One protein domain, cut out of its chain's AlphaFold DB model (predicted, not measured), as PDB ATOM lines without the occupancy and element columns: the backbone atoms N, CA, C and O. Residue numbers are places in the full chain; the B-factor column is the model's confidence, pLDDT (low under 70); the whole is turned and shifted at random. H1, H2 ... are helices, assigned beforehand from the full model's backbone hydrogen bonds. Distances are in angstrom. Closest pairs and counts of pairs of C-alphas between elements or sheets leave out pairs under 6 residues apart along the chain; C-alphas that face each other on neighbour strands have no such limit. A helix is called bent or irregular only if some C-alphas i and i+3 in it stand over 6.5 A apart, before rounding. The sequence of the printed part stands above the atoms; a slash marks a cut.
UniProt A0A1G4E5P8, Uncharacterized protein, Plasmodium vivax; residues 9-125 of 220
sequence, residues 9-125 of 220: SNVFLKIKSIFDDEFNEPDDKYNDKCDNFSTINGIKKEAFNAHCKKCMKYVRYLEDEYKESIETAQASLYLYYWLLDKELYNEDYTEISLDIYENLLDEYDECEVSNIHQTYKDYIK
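What this domain is: This is residues 9 to 125 of the 220 residues of an uncharacterized protein of Plasmodium vivax (UniProt A0A1G4E5P8). What is the main picture? A long helical hairpin, H4 and H5, makes the core, and H3, H6 and H7 form a layer across one side of it, while the short H1 and H2 sit on the other side. H3 packs on H4 and H7 packs on H5, with H6 between H3 and H7. What is it made of, and how large is it? The printed part has 117 residues with seven named helices, H1 to H7 in order, and no named strand: its class is all helix. It is compact, with a radius of gyration of the C-alphas of 13.3 A, and rounded, spanning 35 by 33 by 26 A.

Where its parts are: Where does the first helix begin, and what follows? H1, residues 9 to 12, begins at C-alpha 9, (-58.259, 9.893, -1.665), and H2 is residues 21 to 24; each is 5.1 A long. H3, residues 28 to 40, is 19.6 A long. Which helices are longest? H4, residues 45 to 66, runs 30.8 A from C-alpha 45 at (-39.484, 32.676, -18.314), and H5, residues 70 to 87, runs 25.8 A. H3 is irregular, with C-alphas 29 and 32 7.7 A apart, and H4 only just, with C-alphas 46 and 49 7.0 A apart. Where does the last helix end? H6, residues 99 to 109, is 15.2 A long, and H7, residues 116 to 123, is 10.5 A long and ends at C-alpha 123, (-43.287, 12.193, 4.775).

How they stand to each other: How does the hairpin stand? H4 and H5 touch at a shallow tilt of 9 degrees, opposite ways; their closest C-alphas, of Tyr 66 and Thr 72, are 5.6 A apart. What touches it? H3 touches H4 at a steep tilt of 62 degrees, closest at the C-alphas of Cys 34 and Asn 49, 5.7 A. H5 touches H7 with residues 70 to 73 alone, closest at the C-alphas of Ala 73 and Thr 119, 5.9 A. H4 touches H2 with residues 50 to 58 alone, the C-alphas of Phe 23 and Lys 54 being closest at 5.3 A, and H5 touches H1 with residues 71 to 75 alone, the C-alphas of Val 11 and Glu 71 being closest at 6.3 A. And H6? It touches H3 at a shallow tilt of 31 degrees, with the C-alphas of Lys 33 and Glu 107 closest at 5.4 A, and H7 at a steep tilt of 48 degrees, with those of Leu 105 and His 117 closest at 6.4 A. Are the helix backbones complete? Each O i to N i+4 pair in H5, H6 and H7 is within hydrogen-bond range, against 7 of 9 in H3 and 15 of 18 in H4; H1 and H2 are too short for such a pair.

The domain as a whole: How far does it reach? The two C-alphas farthest apart, of Asn 10 and Thr 39, are 36.3 A apart. Is anything cut or long? The printed part has no cut, and H5 to H6 is a long link of 11 residues. Where is confidence low? The mean pLDDT of the printed part is 82.9; residues 19, 26, 45 to 47 and 87 to 97 are under 70.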
ATOM      1  N   SER A   9     -56.834   9.748  -1.307       93.62
ATOM      2  CA  SER A   9     -58.259   9.893  -1.665       93.62
ATOM      3  C   SER A   9     -58.999  10.940  -0.841       93.62
ATOM      4  O   SER A   9     -59.667  11.820  -1.386       93.62
ATOM      5  N   ASN A  10     -58.868  10.867   0.484       89.62
ATOM      6  CA  ASN A  10     -59.541  11.785   1.401       89.62
ATOM      7  C   ASN A  10     -59.014  13.217   1.299       89.62
ATOM      8  O   ASN A  10     -59.783  14.160   1.480       89.62
ATOM      9  N   VAL A  11     -57.719  13.379   1.037       92.19
ATOM     10  CA  VAL A  11     -57.091  14.687   0.846       92.19
ATOM     11  C   VAL A  11     -57.434  15.225  -0.531       92.19
ATOM     12  O   VAL A  11     -57.894  16.354  -0.623       92.19
ATOM     13  N   PHE A  12     -57.367  14.405  -1.577       92.38
ATOM     14  CA  PHE A  12     -57.735  14.770  -2.943       92.38
ATOM     15  C   PHE A  12     -59.141  15.383  -3.053       92.38
ATOM     16  O   PHE A  12     -59.356  16.326  -3.808       92.38
ATOM     17  N   LEU A  13     -60.114  14.866  -2.295       89.56
ATOM     18  CA  LEU A  13     -61.477  15.408  -2.280       89.56
ATOM     19  C   LEU A  13     -61.603  16.761  -1.559       89.56
ATOM     20  O   LEU A  13     -62.593  17.459  -1.773       89.56
ATOM     21  N   LYS A  14     -60.651  17.102  -0.685       89.12
ATOM     22  CA  LYS A  14     -60.663  18.314   0.150       89.12
ATOM     23  C   LYS A  14     -59.749  19.408  -0.377       89.12
ATOM     24  O   LYS A  14     -60.060  20.581  -0.185       89.12
ATOM     25  N   ILE A  15     -58.622  19.035  -0.981       87.50
ATOM     26  CA  ILE A  15     -57.676  20.008  -1.508       87.50
ATOM     27  C   ILE A  15     -58.355  20.810  -2.601       87.50
ATOM     28  O   ILE A  15     -59.104  20.288  -3.433       87.50
ATOM     29  N   LYS A  16     -58.068  22.105  -2.603       79.44
ATOM     30  CA  LYS A  16     -58.430  22.932  -3.737       79.44
ATOM     31  C   LYS A  16     -57.595  22.480  -4.913       79.44
ATOM     32  O   LYS A  16     -56.402  22.208  -4.775       79.44
ATOM     33  N   SER A  17     -58.226  22.382  -6.077       78.12
ATOM     34  CA  SER A  17     -57.442  22.133  -7.274       78.12
ATOM     35  C   SER A  17     -56.435  23.274  -7.398       78.12
ATOM     36  O   SER A  17     -56.790  24.445  -7.332       78.12
ATOM     37  N   ILE A  18     -55.177  22.944  -7.653       70.44
ATOM     38  CA  ILE A  18     -54.131  23.902  -8.049       70.44
ATOM     39  C   ILE A  18     -54.496  24.692  -9.318       70.44
ATOM     40  O   ILE A  18     -53.767  25.575  -9.757       70.44
ATOM     41  N   PHE A  19     -55.612  24.363  -9.967       69.31
ATOM     42  CA  PHE A  19     -56.189  25.105 -11.071       69.31
ATOM     43  C   PHE A  19     -57.274  26.105 -10.675       69.31
ATOM     44  O   PHE A  19     -57.753  26.785 -11.578       69.31
ATOM     45  N   ASP A  20     -57.602  26.223  -9.390       74.56
ATOM     46  CA  ASP A  20     -58.519  27.236  -8.873       74.56
ATOM     47  C   ASP A  20     -58.023  28.650  -9.233       74.56
ATOM     48  O   ASP A  20     -56.811  28.896  -9.369       74.56
ATOM     49  N   ASP A  21     -58.977  29.550  -9.457       71.38
ATOM     50  CA  ASP A  21     -58.749  30.940  -9.839       71.38
ATOM     51  C   ASP A  21     -58.206  31.770  -8.676       71.38
ATOM     52  O   ASP A  21     -57.457  32.719  -8.908       71.38
ATOM     53  N   GLU A  22     -58.480  31.373  -7.431       77.69
ATOM     54  CA  GLU A  22     -57.972  32.071  -6.242       77.69
ATOM     55  C   GLU A  22     -56.434  32.104  -6.157       77.69
ATOM     56  O   GLU A  22     -55.851  33.031  -5.598       77.69
ATOM     57  N   PHE A  23     -55.747  31.140  -6.777       83.19
ATOM     58  CA  PHE A  23     -54.284  31.117  -6.818       83.19
ATOM     59  C   PHE A  23     -53.705  31.863  -8.038       83.19
ATOM     60  O   PHE A  23     -52.487  31.990  -8.145       83.19
ATOM     61  N   ASN A  24     -54.545  32.360  -8.957       75.81
ATOM     62  CA  ASN A  24     -54.121  33.115 -10.146       75.81
ATOM     63  C   ASN A  24     -53.956  34.624  -9.883       75.81
ATOM     64  O   ASN A  24     -53.509  35.345 -10.775       75.81
ATOM     65  N   GLU A  25     -54.332  35.124  -8.700       72.31
ATOM     66  CA  GLU A  25     -54.232  36.557  -8.406       72.31
ATOM     67  C   GLU A  25     -52.778  37.053  -8.529       72.31
ATOM     68  O   GLU A  25     -51.842  36.312  -8.215       72.31
ATOM     69  N   PRO A  26     -52.542  38.302  -8.958       68.38
ATOM     70  CA  PRO A  26     -51.200  38.862  -8.947       68.38
ATOM     71  C   PRO A  26     -50.705  39.003  -7.501       68.38
ATOM     72  O   PRO A  26     -51.383  39.573  -6.653       68.38
ATOM     73  N   ASP A  27     -49.529  38.450  -7.217       72.62
ATOM     74  CA  ASP A  27     -48.803  38.650  -5.961       72.62
ATOM     75  C   ASP A  27     -47.329  38.819  -6.295       72.62
ATOM     76  O   ASP A  27     -46.686  37.905  -6.819       72.62
ATOM     77  N   ASP A  28     -46.820  40.018  -6.040       84.06
ATOM     78  CA  ASP A  28     -45.439  40.360  -6.341       84.06
ATOM     79  C   ASP A  28     -44.453  39.788  -5.315       84.06
ATOM     80  O   ASP A  28     -43.249  39.801  -5.568       84.06
ATOM     81  N   LYS A  29     -44.943  39.230  -4.194       88.00
ATOM     82  CA  LYS A  29     -44.113  38.660  -3.122       88.00
ATOM     83  C   LYS A  29     -43.118  37.619  -3.631       88.00
ATOM     84  O   LYS A  29     -41.987  37.580  -3.160       88.00
ATOM     85  N   TYR A  30     -43.528  36.796  -4.595       89.81
ATOM     86  CA  TYR A  30     -42.725  35.675  -5.090       89.81
ATOM     87  C   TYR A  30     -41.964  35.986  -6.387       89.81
ATOM     88  O   TYR A  30     -41.360  35.081  -6.953       89.81
ATOM     89  N   ASN A  31     -41.978  37.234  -6.879       89.12
ATOM     90  CA  ASN A  31     -41.360  37.595  -8.164       89.12
ATOM     91  C   ASN A  31     -39.883  37.200  -8.226       89.12
ATOM     92  O   ASN A  31     -39.491  36.428  -9.100       89.12
ATOM     93  N   ASP A  32     -39.100  37.682  -7.260       89.62
ATOM     94  CA  ASP A  32     -37.654  37.458  -7.214       89.62
ATOM     95  C   ASP A  32     -37.325  35.967  -7.034       89.62
ATOM     96  O   ASP A  32     -36.414  35.447  -7.673       89.62
ATOM     97  N   LYS A  33     -38.121  35.254  -6.228       91.56
ATOM     98  CA  LYS A  33     -37.976  33.811  -5.968       91.56
ATOM     99  C   LYS A  33     -38.249  32.972  -7.208       91.56
ATOM    100  O   LYS A  33     -37.475  32.093  -7.569       91.56
ATOM    101  N   CYS A  34     -39.309  33.301  -7.935       88.88
ATOM    102  CA  CYS A  34     -39.620  32.639  -9.193       88.88
ATOM    103  C   CYS A  34     -38.587  32.939 -10.286       88.88
ATOM    104  O   CYS A  34     -38.282  32.063 -11.103       88.88
ATOM    105  N   ASP A  35     -38.010  34.144 -10.299       88.31
ATOM    106  CA  ASP A  35     -36.918  34.497 -11.205       88.31
ATOM    107  C   ASP A  35     -35.622  33.733 -10.889       88.31
ATOM    108  O   ASP A  35     -34.961  33.245 -11.817       88.31
ATOM    109  N   ASN A  36     -35.282  33.585  -9.607       89.31
ATOM    110  CA  ASN A  36     -34.140  32.793  -9.153       89.31
ATOM    111  C   ASN A  36     -34.325  31.312  -9.483       89.31
ATOM    112  O   ASN A  36     -33.483  30.739 -10.177       89.31
ATOM    113  N   PHE A  37     -35.471  30.728  -9.114       86.81
ATOM    114  CA  PHE A  37     -35.812  29.344  -9.432       86.81
ATOM    115  C   PHE A  37     -35.674  29.051 -10.929       86.81
ATOM    116  O   PHE A  37     -35.054  28.060 -11.325       86.81
ATOM    117  N   SER A  38     -36.224  29.927 -11.779       83.62
ATOM    118  CA  SER A  38     -36.130  29.784 -13.239       83.62
ATOM    119  C   SER A  38     -34.680  29.748 -13.708       83.62
ATOM    120  O   SER A  38     -34.334  28.987 -14.608       83.62
ATOM    121  N   THR A  39     -33.840  30.593 -13.110       85.38
ATOM    122  CA  THR A  39     -32.427  30.737 -13.464       85.38
ATOM    123  C   THR A  39     -31.629  29.505 -13.044       85.38
ATOM    124  O   THR A  39     -30.872  28.978 -13.856       85.38
ATOM    125  N   ILE A  40     -31.840  29.013 -11.819       83.94
ATOM    126  CA  ILE A  40     -31.178  27.819 -11.272       83.94
ATOM    127  C   ILE A  40     -31.536  26.574 -12.092       83.94
ATOM    128  O   ILE A  40     -30.664  25.765 -12.400       83.94
ATOM    129  N   ASN A  41     -32.802  26.448 -12.499       78.25
ATOM    130  CA  ASN A  41     -33.314  25.263 -13.192       78.25
ATOM    131  C   ASN A  41     -33.326  25.391 -14.730       78.25
ATOM    132  O   ASN A  41     -33.774  24.479 -15.421       78.25
ATOM    133  N   GLY A  42     -32.853  26.510 -15.294       77.19
ATOM    134  CA  GLY A  42     -32.776  26.717 -16.746       77.19
ATOM    135  C   GLY A  42     -34.132  26.769 -17.471       77.19
ATOM    136  O   GLY A  42     -34.212  26.401 -18.645       77.19
ATOM    137  N   ILE A  43     -35.199  27.218 -16.801       76.19
ATOM    138  CA  ILE A  43     -36.573  27.225 -17.333       76.19
ATOM    139  C   ILE A  43     -36.863  28.528 -18.102       76.19
ATOM    140  O   ILE A  43     -36.450  29.621 -17.708       76.19
ATOM    141  N   LYS A  44     -37.589  28.437 -19.228       71.06
ATOM    142  CA  LYS A  44     -37.958  29.604 -20.052       71.06
ATOM    143  C   LYS A  44     -39.026  30.464 -19.358       71.06
ATOM    144  O   LYS A  44     -40.108  29.988 -19.038       71.06
ATOM    145  N   LYS A  45     -38.744  31.763 -19.206       63.22
ATOM    146  CA  LYS A  45     -39.484  32.676 -18.314       63.22
ATOM    147  C   LYS A  45     -40.929  33.027 -18.700       63.22
ATOM    148  O   LYS A  45     -41.705  33.341 -17.804       63.22
ATOM    149  N   GLU A  46     -41.295  33.034 -19.986       65.81
ATOM    150  CA  GLU A  46     -42.508  33.753 -20.437       65.81
ATOM    151  C   GLU A  46     -43.832  33.213 -19.859       65.81
ATOM    152  O   GLU A  46     -44.734  34.008 -19.610       65.81
ATOM    153  N   ALA A  47     -43.943  31.908 -19.580       66.12
ATOM    154  CA  ALA A  47     -45.112  31.307 -18.912       66.12
ATOM    155  C   ALA A  47     -44.830  30.857 -17.466       66.12
ATOM    156  O   ALA A  47     -45.746  30.788 -16.643       66.12
ATOM    157  N   PHE A  48     -43.560  30.605 -17.140       77.12
ATOM    158  CA  PHE A  48     -43.161  29.982 -15.884       77.12
ATOM    159  C   PHE A  48     -43.460  30.846 -14.654       77.12
ATOM    160  O   PHE A  48     -43.921  30.334 -13.638       77.12
ATOM    161  N   ASN A  49     -43.232  32.163 -14.726       81.75
ATOM    162  CA  ASN A  49     -43.319  33.017 -13.537       81.75
ATOM    163  C   ASN A  49     -44.743  33.017 -12.937       81.75
ATOM    164  O   ASN A  49     -44.914  32.887 -11.729       81.75
ATOM    165  N   ALA A  50     -45.783  33.046 -13.777       84.06
ATOM    166  CA  ALA A  50     -47.167  32.938 -13.308       84.06
ATOM    167  C   ALA A  50     -47.447  31.590 -12.620       84.06
ATOM    168  O   ALA A  50     -48.072  31.549 -11.561       84.06
ATOM    169  N   HIS A  51     -46.954  30.490 -13.193       84.25
ATOM    170  CA  HIS A  51     -47.120  29.155 -12.625       84.25
ATOM    171  C   HIS A  51     -46.330  28.959 -11.326       84.25
ATOM    172  O   HIS A  51     -46.854  28.376 -10.382       84.25
ATOM    173  N   CYS A  52     -45.124  29.510 -11.228       87.44
ATOM    174  CA  CYS A  52     -44.345  29.488  -9.998       87.44
ATOM    175  C   CYS A  52     -45.025  30.270  -8.868       87.44
ATOM    176  O   CYS A  52     -45.200  29.732  -7.778       87.44
ATOM    177  N   LYS A  53     -45.503  31.497  -9.121       88.38
ATOM    178  CA  LYS A  53     -46.254  32.261  -8.105       88.38
ATOM    179  C   LYS A  53     -47.486  31.496  -7.634       88.38
ATOM    180  O   LYS A  53     -47.800  31.495  -6.446       88.38
ATOM    181  N   LYS A  54     -48.164  30.821  -8.567       89.00
ATOM    182  CA  LYS A  54     -49.299  29.954  -8.264       89.00
ATOM    183  C   LYS A  54     -48.908  28.809  -7.327       89.00
ATOM    184  O   LYS A  54     -49.608  28.589  -6.342       89.00
ATOM    185  N   CYS A  55     -47.784  28.134  -7.588       89.38
ATOM    186  CA  CYS A  55     -47.226  27.133  -6.677       89.38
ATOM    187  C   CYS A  55     -47.002  27.704  -5.279       89.38
ATOM    188  O   CYS A  55     -47.505  27.136  -4.319       89.38
ATOM    189  N   MET A  56     -46.289  28.827  -5.164       90.62
ATOM    190  CA  MET A  56     -45.929  29.401  -3.862       90.62
ATOM    191  C   MET A  56     -47.166  29.758  -3.030       90.62
ATOM    192  O   MET A  56     -47.236  29.453  -1.843       90.62
ATOM    193  N   LYS A  57     -48.198  30.326  -3.664       90.62
ATOM    194  CA  LYS A  57     -49.485  30.588  -3.001       90.62
ATOM    195  C   LYS A  57     -50.176  29.320  -2.526       90.62
ATOM    196  O   LYS A  57     -50.775  29.321  -1.454       90.62
ATOM    197  N   TYR A  58     -50.121  28.268  -3.337       92.06
ATOM    198  CA  TYR A  58     -50.699  26.987  -2.971       92.06
ATOM    199  C   TYR A  58     -49.949  26.368  -1.790       92.06
ATOM    200  O   TYR A  58     -50.599  25.938  -0.847       92.06
ATOM    201  N   VAL A  59     -48.611  26.398  -1.780       91.81
ATOM    202  CA  VAL A  59     -47.805  25.935  -0.635       91.81
ATOM    203  C   VAL A  59     -48.190  26.689   0.638       91.81
ATOM    204  O   VAL A  59     -48.500  26.046   1.637       91.81
ATOM    205  N   ARG A  60     -48.308  28.022   0.577       91.31
ATOM    206  CA  ARG A  60     -48.773  28.829   1.717       91.31
ATOM    207  C   ARG A  60     -50.152  28.407   2.215       91.31
ATOM    208  O   ARG A  60     -50.344  28.219   3.410       91.31
ATOM    209  N   TYR A  61     -51.100  28.200   1.301       91.50
ATOM    210  CA  TYR A  61     -52.425  27.677   1.642       91.50
ATOM    211  C   TYR A  61     -52.347  26.315   2.352       91.50
ATOM    212  O   TYR A  61     -53.068  26.091   3.322       91.50
ATOM    213  N   LEU A  62     -51.477  25.407   1.898       91.88
ATOM    214  CA  LEU A  62     -51.319  24.102   2.535       91.88
ATOM    215  C   LEU A  62     -50.782  24.222   3.964       91.88
ATOM    216  O   LEU A  62     -51.288  23.548   4.859       91.88
ATOM    217  N   GLU A  63     -49.799  25.091   4.191       90.94
ATOM    218  CA  GLU A  63     -49.262  25.334   5.531       90.94
ATOM    219  C   GLU A  63     -50.286  25.989   6.465       90.94
ATOM    220  O   GLU A  63     -50.367  25.621   7.639       90.94
ATOM    221  N   ASP A  64     -51.114  26.900   5.951       90.69
ATOM    222  CA  ASP A  64     -52.165  27.552   6.733       90.69
ATOM    223  C   ASP A  64     -53.282  26.566   7.131       90.69
ATOM    224  O   ASP A  64     -53.697  26.519   8.295       90.69
ATOM    225  N   GLU A  65     -53.761  25.752   6.185       89.88
ATOM    226  CA  GLU A  65     -54.903  24.852   6.398       89.88
ATOM    227  C   GLU A  65     -54.526  23.540   7.089       89.88
ATOM    228  O   GLU A  65     -55.242  23.061   7.973       89.88
ATOM    229  N   TYR A  66     -53.410  22.936   6.682       88.62
ATOM    230  CA  TYR A  66     -53.031  21.580   7.076       88.62
ATOM    231  C   TYR A  66     -51.748  21.537   7.914       88.62
ATOM    232  O   TYR A  66     -51.492  20.514   8.551       88.62
ATOM    233  N   LYS A  67     -50.994  22.641   8.010       89.75
ATOM    234  CA  LYS A  67     -49.783  22.776   8.847       89.75
ATOM    235  C   LYS A  67     -48.712  21.741   8.502       89.75
ATOM    236  O   LYS A  67     -48.643  21.249   7.387       89.75
ATOM    237  N   GLU A  68     -47.848  21.404   9.445       89.69
ATOM    238  CA  GLU A  68     -46.899  20.303   9.306       89.69
ATOM    239  C   GLU A  68     -47.634  18.972   9.535       89.69
ATOM    240  O   GLU A  68     -47.754  18.483  10.659       89.69
ATOM    241  N   SER A  69     -48.215  18.429   8.466       92.31
ATOM    242  CA  SER A  69     -49.005  17.198   8.496       92.31
ATOM    243  C   SER A  69     -48.757  16.338   7.266       92.31
ATOM    244  O   SER A  69     -48.225  16.789   6.246       92.31
ATOM    245  N   ILE A  70     -49.197  15.084   7.347       92.56
ATOM    246  CA  ILE A  70     -49.167  14.199   6.193       92.56
ATOM    247  C   ILE A  70     -50.060  14.731   5.068       92.56
ATOM    248  O   ILE A  70     -49.709  14.586   3.905       92.56
ATOM    249  N   GLU A  71     -51.176  15.396   5.374       93.12
ATOM    250  CA  GLU A  71     -52.046  15.995   4.363       93.12
ATOM    251  C   GLU A  71     -51.340  17.100   3.574       93.12
ATOM    252  O   GLU A  71     -51.485  17.156   2.350       93.12
ATOM    253  N   THR A  72     -50.519  17.918   4.241       93.12
ATOM    254  CA  THR A  72     -49.645  18.894   3.574       93.12
ATOM    255  C   THR A  72     -48.671  18.198   2.641       93.12
ATOM    256  O   THR A  72     -48.585  18.579   1.478       93.12
ATOM    257  N   ALA A  73     -48.005  17.135   3.101       92.44
ATOM    258  CA  ALA A  73     -47.084  16.359   2.275       92.44
ATOM    259  C   ALA A  73     -47.771  15.764   1.033       92.44
ATOM    260  O   ALA A  73     -47.283  15.870  -0.095       92.44
ATOM    261  N   GLN A  74     -48.945  15.166   1.223       93.50
ATOM    262  CA  GLN A  74     -49.730  14.600   0.136       93.50
ATOM    263  C   GLN A  74     -50.123  15.686  -0.882       93.50
ATOM    264  O   GLN A  74     -49.862  15.572  -2.081       93.50
ATOM    265  N   ALA A  75     -50.697  16.793  -0.418       92.31
ATOM    266  CA  ALA A  75     -51.107  17.890  -1.285       92.31
ATOM    267  C   ALA A  75     -49.918  18.583  -1.980       92.31
ATOM    268  O   ALA A  75     -50.044  19.032  -3.122       92.31
ATOM    269  N   SER A  76     -48.755  18.637  -1.330       91.12
ATOM    270  CA  SER A  76     -47.537  19.215  -1.893       91.12
ATOM    271  C   SER A  76     -46.917  18.299  -2.958       91.12
ATOM    272  O   SER A  76     -46.506  18.761  -4.021       91.12
ATOM    273  N   LEU A  77     -46.948  16.975  -2.759       89.56
ATOM    274  CA  LEU A  77     -46.557  16.016  -3.797       89.56
ATOM    275  C   LEU A  77     -47.486  16.105  -5.016       89.56
ATOM    276  O   LEU A  77     -47.034  16.023  -6.155       89.56
ATOM    277  N   TYR A  78     -48.779  16.342  -4.805       90.50
ATOM    278  CA  TYR A  78     -49.716  16.599  -5.897       90.50
ATOM    279  C   TYR A  78     -49.358  17.854  -6.715       90.50
ATOM    280  O   TYR A  78     -49.381  17.811  -7.949       90.50
ATOM    281  N   LEU A  79     -48.959  18.949  -6.051       89.56
ATOM    282  CA  LEU A  79     -48.441  20.153  -6.715       89.56
ATOM    283  C   LEU A  79     -47.218  19.836  -7.588       89.56
ATOM    284  O   LEU A  79     -47.080  20.372  -8.690       89.56
ATOM    285  N   TYR A  80     -46.349  18.938  -7.129       85.00
ATOM    286  CA  TYR A  80     -45.159  18.573  -7.879       85.00
ATOM    287  C   TYR A  80     -45.474  17.948  -9.250       85.00
ATOM    288  O   TYR A  80     -44.905  18.346 -10.270       85.00
ATOM    289  N   TYR A  81     -46.445  17.032  -9.305       83.38
ATOM    290  CA  TYR A  81     -46.892  16.409 -10.561       83.38
ATOM    291  C   TYR A  81     -47.408  17.411 -11.587       83.38
ATOM    292  O   TYR A  81     -47.207  17.251 -12.794       83.38
ATOM    293  N   TRP A  82     -48.056  18.465 -11.111       86.25
ATOM    294  CA  TRP A  82     -48.512  19.544 -11.967       86.25
ATOM    295  C   TRP A  82     -47.378  20.360 -12.556       86.25
ATOM    296  O   TRP A  82     -47.401  20.643 -13.755       86.25
ATOM    297  N   LEU A  83     -46.381  20.702 -11.739       80.94
ATOM    298  CA  LEU A  83     -45.217  21.450 -12.201       80.94
ATOM    299  C   LEU A  83     -44.493  20.683 -13.315       80.94
ATOM    300  O   LEU A  83     -44.121  21.266 -14.333       80.94
ATOM    301  N   LEU A  84     -44.384  19.359 -13.166       77.62
ATOM    302  CA  LEU A  84     -43.794  18.479 -14.174       77.62
ATOM    303  C   LEU A  84     -44.557  18.483 -15.502       77.62
ATOM    304  O   LEU A  84     -43.947  18.630 -16.559       77.62
ATOM    305  N   ASP A  85     -45.886  18.354 -15.459       77.62
ATOM    306  CA  ASP A  85     -46.738  18.376 -16.658       77.62
ATOM    307  C   ASP A  85     -46.752  19.743 -17.353       77.62
ATOM    308  O   ASP A  85     -46.926  19.802 -18.569       77.62
ATOM    309  N   LYS A  86     -46.618  20.841 -16.599       75.50
ATOM    310  CA  LYS A  86     -46.754  22.202 -17.134       75.50
ATOM    311  C   LYS A  86     -45.467  22.810 -17.646       75.50
ATOM    312  O   LYS A  86     -45.480  23.412 -18.714       75.50
ATOM    313  N   GLU A  87     -44.387  22.651 -16.899       69.69
ATOM    314  CA  GLU A  87     -43.161  23.408 -17.146       69.69
ATOM    315  C   GLU A  87     -42.011  22.521 -17.599       69.69
ATOM    316  O   GLU A  87     -41.132  22.973 -18.331       69.69
ATOM    317  N   LEU A  88     -42.035  21.247 -17.208       67.12
ATOM    318  CA  LEU A  88     -40.921  20.334 -17.440       67.12
ATOM    319  C   LEU A  88     -41.193  19.349 -18.586       67.12
ATOM    320  O   LEU A  88     -40.286  18.617 -18.964       67.12
ATOM    321  N   TYR A  89     -42.407  19.374 -19.166       62.41
ATOM    322  CA  TYR A  89     -42.851  18.593 -20.338       62.41
ATOM    323  C   TYR A  89     -42.424  17.121 -20.307       62.41
ATOM    324  O   TYR A  89     -42.163  16.516 -21.349       62.41
ATOM    325  N   ASN A  90     -42.333  16.538 -19.112       56.94
ATOM    326  CA  ASN A  90     -41.901  15.164 -18.973       56.94
ATOM    327  C   ASN A  90     -43.135  14.260 -19.041       56.94
ATOM    328  O   ASN A  90     -43.933  14.218 -18.104       56.94
ATOM    329  N   GLU A  91     -43.331  13.589 -20.178       50.88
ATOM    330  CA  GLU A  91     -44.382  12.572 -20.322       50.88
ATOM    331  C   GLU A  91     -44.032  11.285 -19.556       50.88
ATOM    332  O   GLU A  91     -44.931  10.504 -19.237       50.88
ATOM    333  N   ASP A  92     -42.751  11.092 -19.209       54.38
ATOM    334  CA  ASP A  92     -42.278   9.973 -18.399       54.38
ATOM    335  C   ASP A  92     -42.007  10.405 -16.950       54.38
ATOM    336  O   ASP A  92     -40.930  10.860 -16.556       54.38
ATOM    337  N   TYR A  93     -43.032  10.224 -16.123       56.00
ATOM    338  CA  TYR A  93     -43.005  10.528 -14.697       56.00
ATOM    339  C   TYR A  93     -42.165   9.527 -13.867       56.00
ATOM    340  O   TYR A  93     -42.166   9.587 -12.637       56.00
ATOM    341  N   THR A  94     -41.451   8.579 -14.480       51.78
ATOM    342  CA  THR A  94     -40.634   7.608 -13.732       51.78
ATOM    343  C   THR A  94     -39.197   8.090 -13.502       51.78
ATOM    344  O   THR A  94     -38.656   7.863 -12.416       51.78
ATOM    345  N   GLU A  95     -38.636   8.881 -14.424       52.59
ATOM    346  CA  GLU A  95     -37.271   9.450 -14.358       52.59
ATOM    347  C   GLU A  95     -37.172  10.776 -13.585       52.59
ATOM    348  O   GLU A  95     -36.138  11.442 -13.564       52.59
ATOM    349  N   ILE A  96     -38.262  11.174 -12.934       56.44
ATOM    350  CA  ILE A  96     -38.352  12.424 -12.188       56.44
ATOM    351  C   ILE A  96     -37.268  12.511 -11.096       56.44
ATOM    352  O   ILE A  96     -37.296  11.720 -10.143       56.44
ATOM    353  N   SER A  97     -36.402  13.529 -11.184       64.56
ATOM    354  CA  SER A  97     -35.528  13.970 -10.087       64.56
ATOM    355  C   SER A  97     -36.276  14.921  -9.153       64.56
ATOM    356  O   SER A  97     -36.910  15.854  -9.632       64.56
ATOM    357  N   LEU A  98     -36.193  14.716  -7.835       73.00
ATOM    358  CA  LEU A  98     -36.786  15.613  -6.833       73.00
ATOM    359  C   LEU A  98     -36.065  16.961  -6.722       73.00
ATOM    360  O   LEU A  98     -36.621  17.868  -6.113       73.00
ATOM    361  N   ASP A  99     -34.897  17.128  -7.349       79.19
ATOM    362  CA  ASP A  99     -34.078  18.341  -7.225       79.19
ATOM    363  C   ASP A  99     -34.860  19.609  -7.600       79.19
ATOM    364  O   ASP A  99     -34.759  20.635  -6.937       79.19
ATOM    365  N   ILE A 100     -35.699  19.539  -8.640       78.69
ATOM    366  CA  ILE A 100     -36.499  20.692  -9.074       78.69
ATOM    367  C   ILE A 100     -37.588  21.022  -8.047       78.69
ATOM    368  O   ILE A 100     -37.932  22.185  -7.858       78.69
ATOM    369  N   TYR A 101     -38.134  20.012  -7.373       81.38
ATOM    370  CA  TYR A 101     -39.104  20.230  -6.308       81.38
ATOM    371  C   TYR A 101     -38.440  20.802  -5.055       81.38
ATOM    372  O   TYR A 101     -38.933  21.782  -4.509       81.38
ATOM    373  N   GLU A 102     -37.297  20.251  -4.646       86.88
ATOM    374  CA  GLU A 102     -36.516  20.755  -3.510       86.88
ATOM    375  C   GLU A 102     -36.101  22.217  -3.729       86.88
ATOM    376  O   GLU A 102     -36.349  23.047  -2.859       86.88
ATOM    377  N   ASN A 103     -35.626  22.568  -4.930       87.25
ATOM    378  CA  ASN A 103     -35.301  23.952  -5.291       87.25
ATOM    379  C   ASN A 103     -36.513  24.899  -5.174       87.25
ATOM    380  O   ASN A 103     -36.347  26.084  -4.894       87.25
ATOM    381  N   LEU A 104     -37.737  24.413  -5.422       88.00
ATOM    382  CA  LEU A 104     -38.948  25.235  -5.308       88.00
ATOM    383  C   LEU A 104     -39.234  25.520  -3.835       88.00
ATOM    384  O   LEU A 104     -39.565  26.648  -3.480       88.00
ATOM    385  N   LEU A 105     -39.101  24.495  -2.992       90.31
ATOM    386  CA  LEU A 105     -39.282  24.626  -1.552       90.31
ATOM    387  C   LEU A 105     -38.193  25.511  -0.925       90.31
ATOM    388  O   LEU A 105     -38.506  26.307  -0.047       90.31
ATOM    389  N   ASP A 106     -36.950  25.444  -1.413       90.62
ATOM    390  CA  ASP A 106     -35.856  26.325  -0.974       90.62
ATOM    391  C   ASP A 106     -36.185  27.803  -1.229       90.62
ATOM    392  O   ASP A 106     -36.120  28.635  -0.325       90.62
ATOM    393  N   GLU A 107     -36.607  28.136  -2.450       91.44
ATOM    394  CA  GLU A 107     -36.965  29.512  -2.816       91.44
ATOM    395  C   GLU A 107     -38.191  30.022  -2.041       91.44
ATOM    396  O   GLU A 107     -38.295  31.218  -1.745       91.44
ATOM    397  N   TYR A 108     -39.114  29.125  -1.688       91.25
ATOM    398  CA  TYR A 108     -40.261  29.433  -0.840       91.25
ATOM    399  C   TYR A 108     -39.836  29.773   0.599       91.25
ATOM    400  O   TYR A 108     -40.189  30.844   1.103       91.25
ATOM    401  N   ASP A 109     -39.015  28.928   1.229       90.19
ATOM    402  CA  ASP A 109     -38.536  29.102   2.609       90.19
ATOM    403  C   ASP A 109     -37.708  30.382   2.798       90.19
ATOM    404  O   ASP A 109     -37.687  30.974   3.877       90.19
ATOM    405  N   GLU A 110     -37.052  30.876   1.747       89.62
ATOM    406  CA  GLU A 110     -36.332  32.148   1.821       89.62
ATOM    407  C   GLU A 110     -37.248  33.381   1.959       89.62
ATOM    408  O   GLU A 110     -36.758  34.476   2.259       89.62
ATOM    409  N   CYS A 111     -38.556  33.258   1.700       88.12
ATOM    410  CA  CYS A 111     -39.510  34.374   1.769       88.12
ATOM    411  C   CYS A 111     -40.701  34.152   2.716       88.12
ATOM    412  O   CYS A 111     -41.492  35.080   2.920       88.12
ATOM    413  N   GLU A 112     -40.812  32.964   3.310       89.44
ATOM    414  CA  GLU A 112     -41.884  32.570   4.224       89.44
ATOM    415  C   GLU A 112     -41.314  31.924   5.488       89.44
ATOM    416  O   GLU A 112     -40.279  31.267   5.467       89.44
ATOM    417  N   VAL A 113     -42.006  32.091   6.616       88.44
ATOM    418  CA  VAL A 113     -41.714  31.291   7.812       88.44
ATOM    419  C   VAL A 113     -42.420  29.954   7.629       88.44
ATOM    420  O   VAL A 113     -43.609  29.845   7.916       88.44
ATOM    421  N   SER A 114     -41.680  28.981   7.112       89.31
ATOM    422  CA  SER A 114     -42.212  27.740   6.555       89.31
ATOM    423  C   SER A 114     -41.606  26.506   7.222       89.31
ATOM    424  O   SER A 114     -40.453  26.513   7.658       89.31
ATOM    425  N   ASN A 115     -42.403  25.440   7.289       88.69
ATOM    426  CA  ASN A 115     -42.001  24.096   7.699       88.69
ATOM    427  C   ASN A 115     -42.167  23.083   6.548       88.69
ATOM    428  O   ASN A 115     -42.106  21.867   6.774       88.69
ATOM    429  N   ILE A 116     -42.383  23.541   5.307       90.81
ATOM    430  CA  ILE A 116     -42.645  22.653   4.166       90.81
ATOM    431  C   ILE A 116     -41.480  21.698   3.893       90.81
ATOM    432  O   ILE A 116     -41.693  20.536   3.550       90.81
ATOM    433  N   HIS A 117     -40.242  22.143   4.117       89.56
ATOM    434  CA  HIS A 117     -39.052  21.308   3.972       89.56
ATOM    435  C   HIS A 117     -38.985  20.188   5.003       89.56
ATOM    436  O   HIS A 117     -38.583  19.067   4.683       89.56
ATOM    437  N   GLN A 118     -39.381  20.481   6.242       89.75
ATOM    438  CA  GLN A 118     -39.458  19.473   7.295       89.75
ATOM    439  C   GLN A 118     -40.549  18.451   6.957       89.75
ATOM    440  O   GLN A 118     -40.280  17.254   6.928       89.75
ATOM    441  N   THR A 119     -41.720  18.934   6.529       91.69
ATOM    442  CA  THR A 119     -42.821  18.097   6.030       91.69
ATOM    443  C   THR A 119     -42.372  17.185   4.877       91.69
ATOM    444  O   THR A 119     -42.646  15.986   4.871       91.69
ATOM    445  N   TYR A 120     -41.642  17.720   3.896       89.25
ATOM    446  CA  TYR A 120     -41.116  16.939   2.776       89.25
ATOM    447  C   TYR A 120     -40.144  15.841   3.236       89.25
ATOM    448  O   TYR A 120     -40.250  14.694   2.787       89.25
ATOM    449  N   LYS A 121     -39.224  16.160   4.153       89.06
ATOM    450  CA  LYS A 121     -38.263  15.190   4.700       89.06
ATOM    451  C   LYS A 121     -38.956  14.078   5.477       89.06
ATOM    452  O   LYS A 121     -38.591  12.922   5.293       89.06
ATOM    453  N   ASP A 122     -39.951  14.422   6.286       90.38
ATOM    454  CA  ASP A 122     -40.594  13.474   7.196       90.38
ATOM    455  C   ASP A 122     -41.556  12.516   6.488       90.38
ATOM    456  O   ASP A 122     -41.713  11.376   6.924       90.38
ATOM    457  N   TYR A 123     -42.191  12.951   5.393       90.50
ATOM    458  CA  TYR A 123     -43.287  12.193   4.775       90.50
ATOM    459  C   TYR A 123     -43.070  11.789   3.313       90.50
ATOM    460  O   TYR A 123     -43.777  10.903   2.832       90.50
ATOM    461  N   ILE A 124     -42.156  12.433   2.575       87.75
ATOM    462  CA  ILE A 124     -42.018  12.229   1.119       87.75
ATOM    463  C   ILE A 124     -40.665  11.634   0.758       87.75
ATOM    464  O   ILE A 124     -40.620  10.664   0.003       87.75
ATOM    465  N   LYS A 125     -39.571  12.212   1.265       85.19
ATOM    466  CA  LYS A 125     -38.211  11.944   0.775       85.19
ATOM    467  C   LYS A 125     -37.866  10.453   0.708       85.19
ATOM    468  O   LYS A 125     -37.399   9.987  -0.328       85.19
TER     469      LYS A 125